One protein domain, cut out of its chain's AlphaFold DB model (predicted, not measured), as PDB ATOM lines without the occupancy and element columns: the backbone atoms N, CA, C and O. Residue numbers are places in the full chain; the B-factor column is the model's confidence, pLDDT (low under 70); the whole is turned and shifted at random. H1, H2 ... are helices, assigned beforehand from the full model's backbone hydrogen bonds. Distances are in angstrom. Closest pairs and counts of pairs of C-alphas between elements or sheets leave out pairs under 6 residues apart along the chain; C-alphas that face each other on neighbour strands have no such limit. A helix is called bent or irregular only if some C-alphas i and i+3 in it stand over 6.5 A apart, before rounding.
ATOM      1  N   GLU A   2      12.537  10.974 -11.187       57.34
ATOM      2  CA  GLU A   2      11.643  11.613 -12.175       57.34
ATOM      3  C   GLU A   2      10.887  10.628 -13.082       57.34
ATOM      4  O   GLU A   2       9.708  10.823 -13.374       57.34
ATOM      5  N   THR A   3      11.515   9.514 -13.461       74.06
ATOM      6  CA  THR A   3      10.894   8.498 -14.322       74.06
ATOM      7  C   THR A   3       9.732   7.756 -13.658       74.06
ATOM      8  O   THR A   3       8.765   7.424 -14.341       74.06
ATOM      9  N   ILE A   4       9.774   7.521 -12.343       75.62
ATOM     10  CA  ILE A   4       8.717   6.793 -11.615       75.62
ATOM     11  C   ILE A   4       7.519   7.712 -11.361       75.62
ATOM     12  O   ILE A   4       6.378   7.326 -11.623       75.62
ATOM     13  N   LEU A   5       7.770   8.954 -10.934       71.31
ATOM     14  CA  LEU A   5       6.708   9.940 -10.720       71.31
ATOM     15  C   LEU A   5       5.968  10.267 -12.028       71.31
ATOM     16  O   LEU A   5       4.738  10.312 -12.053       71.31
ATOM     17  N   GLY A   6       6.704  10.413 -13.137       75.88
ATOM     18  CA  GLY A   6       6.117  10.648 -14.459       75.88
ATOM     19  C   GLY A   6       5.239   9.491 -14.953       75.88
ATOM     20  O   GLY A   6       4.206   9.718 -15.588       75.88
ATOM     21  N   ARG A   7       5.593   8.241 -14.618       80.00
ATOM     22  CA  ARG A   7       4.753   7.058 -14.888       80.00
ATOM     23  C   ARG A   7       3.478   7.069 -14.046       80.00
ATOM     24  O   ARG A   7       2.404   6.802 -14.587       80.00
ATOM     25  N   GLY A   8       3.582   7.451 -12.771       78.56
ATOM     26  CA  GLY A   8       2.433   7.618 -11.878       78.56
ATOM     27  C   GLY A   8       1.434   8.660 -12.395       78.56
ATOM     28  O   GLY A   8       0.233   8.406 -12.437       78.56
ATOM     29  N   TRP A   9       1.914   9.793 -12.911       77.06
ATOM     30  CA  TRP A   9       1.032  10.797 -13.520       77.06
ATOM     31  C   TRP A   9       0.280  10.262 -14.749       77.06
ATOM     32  O   TRP A   9      -0.880  10.599 -14.985       77.06
ATOM     33  N   ARG A  10       0.922   9.374 -15.518       82.62
ATOM     34  CA  ARG A  10       0.339   8.711 -16.694       82.62
ATOM     35  C   ARG A  10      -0.510   7.480 -16.358       82.62
ATOM     36  O   ARG A  10      -0.933   6.787 -17.286       82.62
ATOM     37  N   LEU A  11      -0.770   7.200 -15.076       85.50
ATOM     38  CA  LEU A  11      -1.536   6.033 -14.612       85.50
ATOM     39  C   LEU A  11      -0.937   4.704 -15.113       85.50
ATOM     40  O   LEU A  11      -1.659   3.757 -15.457       85.50
ATOM     41  N   ARG A  12       0.398   4.654 -15.186       88.12
ATOM     42  CA  ARG A  12       1.187   3.484 -15.587       88.12
ATOM     43  C   ARG A  12       1.874   2.853 -14.386       88.12
ATOM     44  O   ARG A  12       2.124   3.513 -13.380       88.12
ATOM     45  N   CYS A  13       2.200   1.572 -14.520       88.19
ATOM     46  CA  CYS A  13       2.912   0.811 -13.508       88.19
ATOM     47  C   CYS A  13       4.218   1.532 -13.121       88.19
ATOM     48  O   CYS A  13       5.016   1.838 -14.010       88.19
ATOM     49  N   PRO A  14       4.478   1.796 -11.827       85.62
ATOM     50  CA  PRO A  14       5.693   2.495 -11.407       85.62
ATOM     51  C   PRO A  14       6.963   1.674 -11.687       85.62
ATOM     52  O   PRO A  14       7.982   2.245 -12.081       85.62
ATOM     53  N   ARG A  15       6.866   0.338 -11.591       83.94
ATOM     54  CA  ARG A  15       7.948  -0.625 -11.844       83.94
ATOM     55  C   ARG A  15       8.333  -0.692 -13.326       83.94
ATOM     56  O   ARG A  15       9.409  -0.228 -13.698       83.94
ATOM     57  N   CYS A  16       7.456  -1.215 -14.187       85.50
ATOM     58  CA  CYS A  16       7.788  -1.415 -15.605       85.50
ATOM     59  C   CYS A  16       7.495  -0.197 -16.496       85.50
ATOM     60  O   CYS A  16       8.126  -0.029 -17.529       85.50
ATOM     61  N   GLY A  17       6.559   0.680 -16.120       83.75
ATOM     62  CA  GLY A  17       6.137   1.827 -16.939       83.75
ATOM     63  C   GLY A  17       5.181   1.498 -18.091       83.75
ATOM     64  O   GLY A  17       4.588   2.416 -18.657       83.75
ATOM     65  N   GLU A  18       4.980   0.218 -18.409       84.44
ATOM     66  CA  GLU A  18       4.174  -0.215 -19.556       84.44
ATOM     67  C   GLU A  18       2.736  -0.578 -19.178       84.44
ATOM     68  O   GLU A  18       1.793  -0.148 -19.845       84.44
ATOM     69  N   GLY A  19       2.531  -1.312 -18.081       85.31
ATOM     70  CA  GLY A  19       1.191  -1.739 -17.674       85.31
ATOM     71  C   GLY A  19       0.303  -0.566 -17.262       85.31
ATOM     72  O   GLY A  19       0.759   0.375 -16.610       85.31
ATOM     73  N   ARG A  20      -0.979  -0.607 -17.631       85.88
ATOM     74  CA  ARG A  20      -1.973   0.378 -17.179       85.88
ATOM     75  C   ARG A  20      -2.495  -0.027 -15.801       85.88
ATOM     76  O   ARG A  20      -2.745  -1.203 -15.562       85.88
ATOM     77  N   LEU A  21      -2.680   0.937 -14.897       86.19
ATOM     78  CA  LEU A  21      -3.347   0.667 -13.612       86.19
ATOM     79  C   LEU A  21      -4.857   0.478 -13.800       86.19
ATOM     80  O   LEU A  21      -5.487  -0.306 -13.096       86.19
ATOM     81  N   PHE A  22      -5.434   1.192 -14.768       87.38
ATOM     82  CA  PHE A  22      -6.867   1.204 -15.039       87.38
ATOM     83  C   PHE A  22      -7.138   0.714 -16.471       87.38
ATOM     84  O   PHE A  22      -6.539   1.263 -17.404       87.38
ATOM     85  N   HIS A  32      -6.907  -2.769 -12.121       87.31
ATOM     86  CA  HIS A  32      -6.336  -4.111 -12.230       87.31
ATOM     87  C   HIS A  32      -5.772  -4.549 -10.873       87.31
ATOM     88  O   HIS A  32      -5.218  -3.731 -10.143       87.31
ATOM     89  N   GLU A  33      -5.870  -5.837 -10.549       86.50
ATOM     90  CA  GLU A  33      -5.218  -6.395  -9.356       86.50
ATOM     91  C   GLU A  33      -3.706  -6.551  -9.565       86.50
ATOM     92  O   GLU A  33      -2.912  -6.334  -8.648       86.50
ATOM     93  N   ARG A  34      -3.309  -6.900 -10.795       88.75
ATOM     94  CA  ARG A  34      -1.922  -7.124 -11.207       88.75
ATOM     95  C   ARG A  34      -1.583  -6.367 -12.485       88.75
ATOM     96  O   ARG A  34      -2.447  -6.076 -13.309       88.75
ATOM     97  N   CYS A  35      -0.308  -6.049 -12.658       89.38
ATOM     98  CA  CYS A  35       0.215  -5.457 -13.878       89.38
ATOM     99  C   CYS A  35       0.244  -6.478 -15.026       89.38
ATOM    100  O   CYS A  35       0.856  -7.526 -14.887       89.38
ATOM    101  N   GLU A  36      -0.312  -6.148 -16.190       88.75
ATOM    102  CA  GLU A  36      -0.332  -7.061 -17.351       88.75
ATOM    103  C   GLU A  36       1.058  -7.351 -17.950       88.75
ATOM    104  O   GLU A  36       1.228  -8.359 -18.623       88.75
ATOM    105  N   ALA A  37       2.053  -6.484 -17.717       88.19
ATOM    106  CA  ALA A  37       3.389  -6.606 -18.314       88.19
ATOM    107  C   ALA A  37       4.429  -7.249 -17.380       88.19
ATOM    108  O   ALA A  37       5.278  -8.005 -17.832       88.19
ATOM    109  N   CYS A  38       4.383  -6.939 -16.080       87.88
ATOM    110  CA  CYS A  38       5.357  -7.444 -15.097       87.88
ATOM    111  C   CYS A  38       4.724  -8.261 -13.966       87.88
ATOM    112  O   CYS A  38       5.390  -8.549 -12.984       87.88
ATOM    113  N   ASN A  39       3.424  -8.560 -14.060       86.75
ATOM    114  CA  ASN A  39       2.633  -9.326 -13.090       86.75
ATOM    115  C   ASN A  39       2.629  -8.812 -11.633       86.75
ATOM    116  O   ASN A  39       2.075  -9.458 -10.739       86.75
ATOM    117  N   LEU A  40       3.179  -7.615 -11.405       86.00
ATOM    118  CA  LEU A  40       3.226  -6.964 -10.103       86.00
ATOM    119  C   LEU A  40       1.822  -6.804  -9.522       86.00
ATOM    120  O   LEU A  40       0.968  -6.167 -10.144       86.00
ATOM    121  N   LYS A  41       1.605  -7.321  -8.313       86.94
ATOM    122  CA  LYS A  41       0.360  -7.134  -7.564       86.94
ATOM    123  C   LYS A  41       0.298  -5.705  -7.021       86.94
ATOM    124  O   LYS A  41       1.139  -5.309  -6.223       86.94
ATOM    125  N   TRP A  59      -5.104  16.658  -0.242       92.56
ATOM    126  CA  TRP A  59      -5.097  17.552  -1.403       92.56
ATOM    127  C   TRP A  59      -6.406  18.331  -1.548       92.56
ATOM    128  O   TRP A  59      -6.386  19.535  -1.791       92.56
ATOM    129  N   THR A  60      -7.548  17.662  -1.369       93.62
ATOM    130  CA  THR A  60      -8.864  18.313  -1.442       93.62
ATOM    131  C   THR A  60      -9.015  19.372  -0.348       93.62
ATOM    132  O   THR A  60      -9.473  20.477  -0.627       93.62
ATOM    133  N   GLY A  61      -8.581  19.072   0.878       94.62
ATOM    134  CA  GLY A  61      -8.618  20.005   2.002       94.62
ATOM    135  C   GLY A  61      -7.747  21.238   1.765       94.62
ATOM    136  O   GLY A  61      -8.231  22.360   1.897       94.62
ATOM    137  N   VAL A  62      -6.493  21.044   1.345       95.81
ATOM    138  CA  VAL A  62      -5.583  22.155   1.016       95.81
ATOM    139  C   VAL A  62      -6.165  23.021  -0.100       95.81
ATOM    140  O   VAL A  62      -6.188  24.245   0.027       95.81
ATOM    141  N   LEU A  63      -6.690  22.406  -1.164       94.94
ATOM    142  CA  LEU A  63      -7.312  23.131  -2.269       94.94
ATOM    143  C   LEU A  63      -8.506  23.974  -1.804       94.94
ATOM    144  O   LEU A  63      -8.625  25.128  -2.208       94.94
ATOM    145  N   LEU A  64      -9.372  23.427  -0.948       95.12
ATOM    146  CA  LEU A  64     -10.526  24.152  -0.417       95.12
ATOM    147  C   LEU A  64     -10.122  25.329   0.462       95.12
ATOM    148  O   LEU A  64     -10.714  26.397   0.335       95.12
ATOM    149  N   VAL A  65      -9.110  25.157   1.316       95.88
ATOM    150  CA  VAL A  65      -8.569  26.248   2.133       95.88
ATOM    151  C   VAL A  65      -8.043  27.354   1.223       95.88
ATOM    152  O   VAL A  65      -8.482  28.495   1.334       95.88
ATOM    153  N   VAL A  66      -7.174  27.025   0.265       95.88
ATOM    154  CA  VAL A  66      -6.614  28.013  -0.673       95.88
ATOM    155  C   VAL A  66      -7.718  28.731  -1.450       95.88
ATOM    156  O   VAL A  66      -7.692  29.957  -1.562       95.88
ATOM    157  N   LEU A  67      -8.711  27.993  -1.948       94.69
ATOM    158  CA  LEU A  67      -9.811  28.552  -2.727       94.69
ATOM    159  C   LEU A  67     -10.720  29.448  -1.878       94.69
ATOM    160  O   LEU A  67     -11.085  30.534  -2.321       94.69
ATOM    161  N   TYR A  68     -11.052  29.029  -0.656       94.69
ATOM    162  CA  TYR A  68     -11.847  29.831   0.270       94.69
ATOM    163  C   TYR A  68     -11.136  31.138   0.612       94.69
ATOM    164  O   TYR A  68     -11.706  32.208   0.420       94.69
ATOM    165  N   PHE A  69      -9.877  31.069   1.059       95.31
ATOM    166  CA  PHE A  69      -9.133  32.266   1.436       95.31
ATOM    167  C   PHE A  69      -8.905  33.194   0.235       95.31
ATOM    168  O   PHE A  69      -9.108  34.402   0.349       95.31
ATOM    169  N   GLY A  70      -8.559  32.639  -0.930       94.88
ATOM    170  CA  GLY A  70      -8.356  33.410  -2.156       94.88
ATOM    171  C   GLY A  70      -9.623  34.116  -2.640       94.88
ATOM    172  O   GLY A  70      -9.580  35.299  -2.965       94.88
ATOM    173  N   LEU A  71     -10.769  33.433  -2.647       94.12
ATOM    174  CA  LEU A  71     -12.024  34.018  -3.128       94.12
ATOM    175  C   LEU A  71     -12.678  34.949  -2.102       94.12
ATOM    176  O   LEU A  71     -13.218  35.989  -2.479       94.12
ATOM    177  N   HIS A  72     -12.635  34.597  -0.817       93.31
ATOM    178  CA  HIS A  72     -13.256  35.394   0.235       93.31
ATOM    179  C   HIS A  72     -12.458  36.670   0.516       93.31
ATOM    180  O   HIS A  72     -13.007  37.764   0.426       93.31
ATOM    181  N   PHE A  73     -11.154  36.548   0.794       92.75
ATOM    182  CA  PHE A  73     -10.319  37.703   1.136       92.75
ATOM    183  C   PHE A  73      -9.745  38.415  -0.093       92.75
ATOM    184  O   PHE A  73      -9.558  39.625  -0.051       92.75
ATOM    185  N   GLY A  74      -9.474  37.696  -1.188       92.75
ATOM    186  CA  GLY A  74      -8.911  38.290  -2.405       92.75
ATOM    187  C   GLY A  74      -9.954  38.917  -3.332       92.75
ATOM    188  O   GLY A  74      -9.718  39.992  -3.876       92.75
ATOM    189  N   CYS A  75     -11.116  38.276  -3.503       90.69
ATOM    190  CA  CYS A  75     -12.174  38.750  -4.409       90.69
ATOM    191  C   CYS A  75     -13.404  39.328  -3.689       90.69
ATOM    192  O   CYS A  75     -14.303  39.839  -4.355       90.69
ATOM    193  N   GLY A  76     -13.470  39.256  -2.355       91.25
ATOM    194  CA  GLY A  76     -14.577  39.808  -1.568       91.25
ATOM    195  C   GLY A  76     -15.895  39.035  -1.683       91.25
ATOM    196  O   GLY A  76     -16.952  39.582  -1.363       91.25
ATOM    197  N   PHE A  77     -15.876  37.780  -2.148       93.19
ATOM    198  CA  PHE A  77     -17.096  36.974  -2.240       93.19
ATOM    199  C   PHE A  77     -17.663  36.662  -0.853       93.19
ATOM    200  O   PHE A  77     -16.937  36.289   0.068       93.19
ATOM    201  N   THR A  78     -18.983  36.750  -0.704       93.25
ATOM    202  CA  THR A  78     -19.654  36.404   0.557       93.25
ATOM    203  C   THR A  78     -19.658  34.890   0.798       93.25
ATOM    204  O   THR A  78     -19.647  34.091  -0.141       93.25
ATOM    205  N   ASN A  79     -19.741  34.473   2.067       91.69
ATOM    206  CA  ASN A  79     -19.785  33.050   2.430       91.69
ATOM    207  C   ASN A  79     -20.950  32.306   1.748       91.69
ATOM    208  O   ASN A  79     -20.790  31.164   1.323       91.69
ATOM    209  N   THR A  80     -22.100  32.962   1.569       92.50
ATOM    210  CA  THR A  80     -23.274  32.377   0.905       92.50
ATOM    211  C   THR A  80     -23.027  32.102  -0.580       92.50
ATOM    212  O   THR A  80     -23.450  31.067  -1.090       92.50
ATOM    213  N   GLN A  81     -22.303  32.990  -1.272       92.00
ATOM    214  CA  GLN A  81     -21.926  32.797  -2.679       92.00
ATOM    215  C   GLN A  81     -20.894  31.675  -2.849       92.00
ATOM    216  O   GLN A  81     -20.888  31.001  -3.876       92.00
ATOM    217  N   LEU A  82     -20.042  31.456  -1.842       92.75
ATOM    218  CA  LEU A  82     -18.998  30.430  -1.867       92.75
ATOM    219  C   LEU A  82     -19.477  29.045  -1.426       92.75
ATOM    220  O   LEU A  82     -18.862  28.049  -1.803       92.75
ATOM    221  N   ALA A  83     -20.576  28.953  -0.676       92.44
ATOM    222  CA  ALA A  83     -21.056  27.691  -0.116       92.44
ATOM    223  C   ALA A  83     -21.295  26.613  -1.189       92.44
ATOM    224  O   ALA A  83     -20.756  25.511  -1.095       92.44
ATOM    225  N   PHE A  84     -22.058  26.939  -2.236       94.06
ATOM    226  CA  PHE A  84     -22.364  25.997  -3.315       94.06
ATOM    227  C   PHE A  84     -21.135  25.594  -4.154       94.06
ATOM    228  O   PHE A  84     -20.904  24.392  -4.305       94.06
ATOM    229  N   PRO A  85     -20.307  26.524  -4.678       93.38
ATOM    230  CA  PRO A  85     -19.131  26.139  -5.456       93.38
ATOM    231  C   PRO A  85     -18.097  25.372  -4.623       93.38
ATOM    232  O   PRO A  85     -17.542  24.395  -5.119       93.38
ATOM    233  N   LEU A  86     -17.866  25.731  -3.354       93.62
ATOM    234  CA  LEU A  86     -16.939  24.983  -2.496       93.62
ATOM    235  C   LEU A  86     -17.463  23.584  -2.158       93.62
ATOM    236  O   LEU A  86     -16.685  22.632  -2.174       93.62
ATOM    237  N   ALA A  87     -18.770  23.420  -1.928       94.50
ATOM    238  CA  ALA A  87     -19.373  22.099  -1.761       94.50
ATOM    239  C   ALA A  87     -19.244  21.246  -3.037       94.50
ATOM    240  O   ALA A  87     -18.904  20.063  -2.965       94.50
ATOM    241  N   ALA A  88     -19.442  21.850  -4.213       94.50
ATOM    242  CA  ALA A  88     -19.239  21.171  -5.489       94.50
ATOM    243  C   ALA A  88     -17.776  20.729  -5.673       94.50
ATOM    244  O   ALA A  88     -17.527  19.603  -6.102       94.50
ATOM    245  N   VAL A  89     -16.807  21.569  -5.293       93.69
ATOM    246  CA  VAL A  89     -15.374  21.231  -5.305       93.69
ATOM    247  C   VAL A  89     -15.065  20.101  -4.320       93.69
ATOM    248  O   VAL A  89     -14.384  19.148  -4.695       93.69
ATOM    249  N   PHE A  90     -15.607  20.154  -3.100       93.50
ATOM    250  CA  PHE A  90     -15.418  19.121  -2.076       93.50
ATOM    251  C   PHE A  90     -15.862  17.732  -2.546       93.50
ATOM    252  O   PHE A  90     -15.230  16.744  -2.189       93.50
ATOM    253  N   ILE A  91     -16.909  17.643  -3.368       93.50
ATOM    254  CA  ILE A  91     -17.394  16.366  -3.911       93.50
ATOM    255  C   ILE A  91     -16.665  16.005  -5.212       93.50
ATOM    256  O   ILE A  91     -16.225  14.869  -5.395       93.50
ATOM    257  N   GLY A  92     -16.529  16.959  -6.132       92.69
ATOM    258  CA  GLY A  92     -16.007  16.710  -7.474       92.69
ATOM    259  C   GLY A  92     -14.517  16.374  -7.492       92.69
ATOM    260  O   GLY A  92     -14.098  15.464  -8.209       92.69
ATOM    261  N   VAL A  93     -13.713  17.069  -6.683       92.00
ATOM    262  CA  VAL A  93     -12.255  16.902  -6.685       92.00
ATOM    263  C   VAL A  93     -11.839  15.496  -6.242       92.00
ATOM    264  O   VAL A  93     -11.115  14.855  -7.008       92.00
ATOM    265  N   PRO A  94     -12.326  14.946  -5.111       90.38
ATOM    266  CA  PRO A  94     -12.022  13.575  -4.716       90.38
ATOM    267  C   PRO A  94     -12.323  12.541  -5.799       90.38
ATOM    268  O   PRO A  94     -11.492  11.670  -6.056       90.38
ATOM    269  N   ILE A  95     -13.468  12.670  -6.479       89.56
ATOM    270  CA  ILE A  95     -13.915  11.740  -7.529       89.56
ATOM    271  C   ILE A  95     -12.954  11.759  -8.724       89.56
ATOM    272  O   ILE A  95     -12.548  10.704  -9.226       89.56
ATOM    273  N   VAL A  96     -12.555  12.952  -9.169       88.12
ATOM    274  CA  VAL A  96     -11.629  13.113 -10.299       88.12
ATOM    275  C   VAL A  96     -10.225  12.637  -9.922       88.12
ATOM    276  O   VAL A  96      -9.585  11.898 -10.674       88.12
ATOM    277  N   MET A  97      -9.748  13.004  -8.734       88.94
ATOM    278  CA  MET A  97      -8.398  12.677  -8.278       88.94
ATOM    279  C   MET A  97      -8.238  11.269  -7.723       88.94
ATOM    280  O   MET A  97      -7.105  10.868  -7.474       88.94
ATOM    281  N   TRP A  98      -9.305  10.497  -7.531       89.31
ATOM    282  CA  TRP A  98      -9.225   9.154  -6.950       89.31
ATOM    283  C   TRP A  98      -8.203   8.255  -7.671       89.31
ATOM    284  O   TRP A  98      -7.364   7.611  -7.037       89.31
ATOM    285  N   ARG A  99      -8.194   8.287  -9.012       89.12
ATOM    286  CA  ARG A  99      -7.244   7.523  -9.845       89.12
ATOM    287  C   ARG A  99      -5.804   7.988  -9.643       89.12
ATOM    288  O   ARG A  99      -4.895   7.167  -9.523       89.12
ATOM    289  N   HIS A 100      -5.610   9.303  -9.590       88.50
ATOM    290  CA  HIS A 100      -4.299   9.911  -9.401       88.50
ATOM    291  C   HIS A 100      -3.761   9.645  -7.999       88.50
ATOM    292  O   HIS A 100      -2.605   9.266  -7.870       88.50
ATOM    293  N   ALA A 101      -4.597   9.739  -6.966       90.00
ATOM    294  CA  ALA A 101      -4.201   9.471  -5.590       90.00
ATOM    295  C   ALA A 101      -3.711   8.028  -5.409       90.00
ATOM    296  O   ALA A 101      -2.657   7.810  -4.815       90.00
ATOM    297  N   ARG A 102      -4.410   7.043  -5.995       90.56
ATOM    298  CA  ARG A 102      -3.955   5.640  -6.005       90.56
ATOM    299  C   ARG A 102      -2.634   5.465  -6.741       90.56
ATOM    300  O   ARG A 102      -1.738   4.793  -6.243       90.56
ATOM    301  N   SER A 103      -2.500   6.087  -7.910       90.06
ATOM    302  CA  SER A 103      -1.281   5.976  -8.707       90.06
ATOM    303  C   SER A 103      -0.076   6.671  -8.068       90.06
ATOM    304  O   SER A 103       1.039   6.171  -8.195       90.06
ATOM    305  N   ILE A 104      -0.284   7.806  -7.396       89.06
ATOM    306  CA  ILE A 104       0.752   8.539  -6.661       89.06
ATOM    307  C   ILE A 104       1.176   7.741  -5.431       89.06
ATOM    308  O   ILE A 104       2.372   7.585  -5.225       89.06
ATOM    309  N   TRP A 105       0.226   7.182  -4.674       91.25
ATOM    310  CA  TRP A 105       0.529   6.303  -3.540       91.25
ATOM    311  C   TRP A 105       1.418   5.128  -3.964       91.25
ATOM    312  O   TRP A 105       2.490   4.946  -3.406       91.25
ATOM    313  N   LEU A 106       1.040   4.414  -5.030       88.81
ATOM    314  CA  LEU A 106       1.845   3.327  -5.606       88.81
ATOM    315  C   LEU A 106       3.235   3.777  -6.067       88.81
ATOM    316  O   LEU A 106       4.217   3.063  -5.880       88.81
ATOM    317  N   ALA A 107       3.334   4.948  -6.698       88.19
ATOM    318  CA  ALA A 107       4.614   5.490  -7.139       88.19
ATOM    319  C   ALA A 107       5.510   5.888  -5.955       88.19
ATOM    320  O   ALA A 107       6.711   5.641  -6.005       88.19
ATOM    321  N   MET A 108       4.936   6.481  -4.906       86.94
ATOM    322  CA  MET A 108       5.641   6.829  -3.673       86.94
ATOM    323  C   MET A 108       6.121   5.577  -2.948       86.94
ATOM    324  O   MET A 108       7.303   5.481  -2.640       86.94
ATOM    325  N   ASP A 109       5.238   4.605  -2.743       87.69
ATOM    326  CA  ASP A 109       5.555   3.340  -2.084       87.69
ATOM    327  C   ASP A 109       6.663   2.586  -2.828       87.69
ATOM    328  O   ASP A 109       7.645   2.164  -2.232       87.69
ATOM    329  N   CYS A 110       6.607   2.556  -4.163       85.06
ATOM    330  CA  CYS A 110       7.674   1.991  -4.989       85.06
ATOM    331  C   CYS A 110       9.011   2.739  -4.860       85.06
ATOM    332  O   CYS A 110      10.068   2.154  -5.080       85.06
ATOM    333  N   VAL A 111       9.003   4.030  -4.525       84.75
ATOM    334  CA  VAL A 111      10.230   4.794  -4.267       84.75
ATOM    335  C   VAL A 111      10.773   4.531  -2.863       84.75
ATOM    336  O   VAL A 111      11.994   4.442  -2.732       84.75
ATOM    337  N   PHE A 112       9.904   4.415  -1.858       84.50
ATOM    338  CA  PHE A 112      10.293   4.178  -0.465       84.50
ATOM    339  C   PHE A 112      10.728   2.732  -0.217       84.50
ATOM    340  O   PHE A 112      11.801   2.519   0.338       84.50
ATOM    341  N   ASP A 113       9.952   1.755  -0.681       83.06
ATOM    342  CA  ASP A 113      10.218   0.325  -0.507       83.06
ATOM    343  C   ASP A 113      10.573  -0.351  -1.838       83.06
ATOM    344  O   ASP A 113       9.909  -1.265  -2.321       83.06
ATOM    345  N   ARG A 114      11.655   0.099  -2.482       73.75
ATOM    346  CA  ARG A 114      12.118  -0.519  -3.743       73.75
ATOM    347  C   ARG A 114      12.430  -2.008  -3.607       73.75
ATOM    348  O   ARG A 114      12.253  -2.740  -4.580       73.75
ATOM    349  N   THR A 115      12.918  -2.423  -2.442       72.50
ATOM    350  CA  THR A 115      13.322  -3.797  -2.122       72.50
ATOM    351  C   THR A 115      12.142  -4.746  -2.150       72.50
ATOM    352  O   THR A 115      12.197  -5.715  -2.900       72.50
ATOM    353  N   GLY A 116      11.035  -4.406  -1.484       70.12
ATOM    354  CA  GLY A 116       9.844  -5.244  -1.528       70.12
ATOM    355  C   GLY A 116       9.318  -5.388  -2.951       70.12
ATOM    356  O   GLY A 116       8.792  -6.426  -3.322       70.12
TER     357      GLY A 116
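This is residues 2 to 22, 32 to 41 and 59 to 116 of the 121 residues of an uncharacterized protein of Planctomycetaceae bacterium (UniProt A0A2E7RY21). The model is a rod: H2 and H3a form a hairpin at one end, and H3b and short H1 lie side by side at the other. All helix, it has 59 of 89 printed residues in H1, H2 and H3. It is only just loose, close to extended: radius of gyration of the C-alphas 17.9 A, spans 53 by 22 by 18 A.

Find C-alpha 2 at (11.643, 11.613, -12.175), where H1, residues 2 to 9, begins. H2, residues 59 to 75, runs 22.5 A. H3, residues 79 to 112, was assigned as one helix by its hydrogen bonds but is bent: C-alphas 96 and 99 are 7.1 A apart. H3a, residues 79 to 96, is irregular: C-alphas 81 and 84 are 6.8 A apart. H3b, residues 99 to 112, ends at (10.293, 4.178, -0.465).

H1 touches H3b, closest C-alphas Gly 8 and Ser 103, 5.2 A. H2 touches H3a, closest C-alphas Thr 60 and Val 93, 6.4 A. H1, H2 and H3b have every O i to N i+4 pair within hydrogen-bond range, H3a 10 of 14.

Across the cuts, C-alphas 22 and 32 are 6.0 A apart, 41 and 59 26.0 A. Residue 2 has pLDDT under 70.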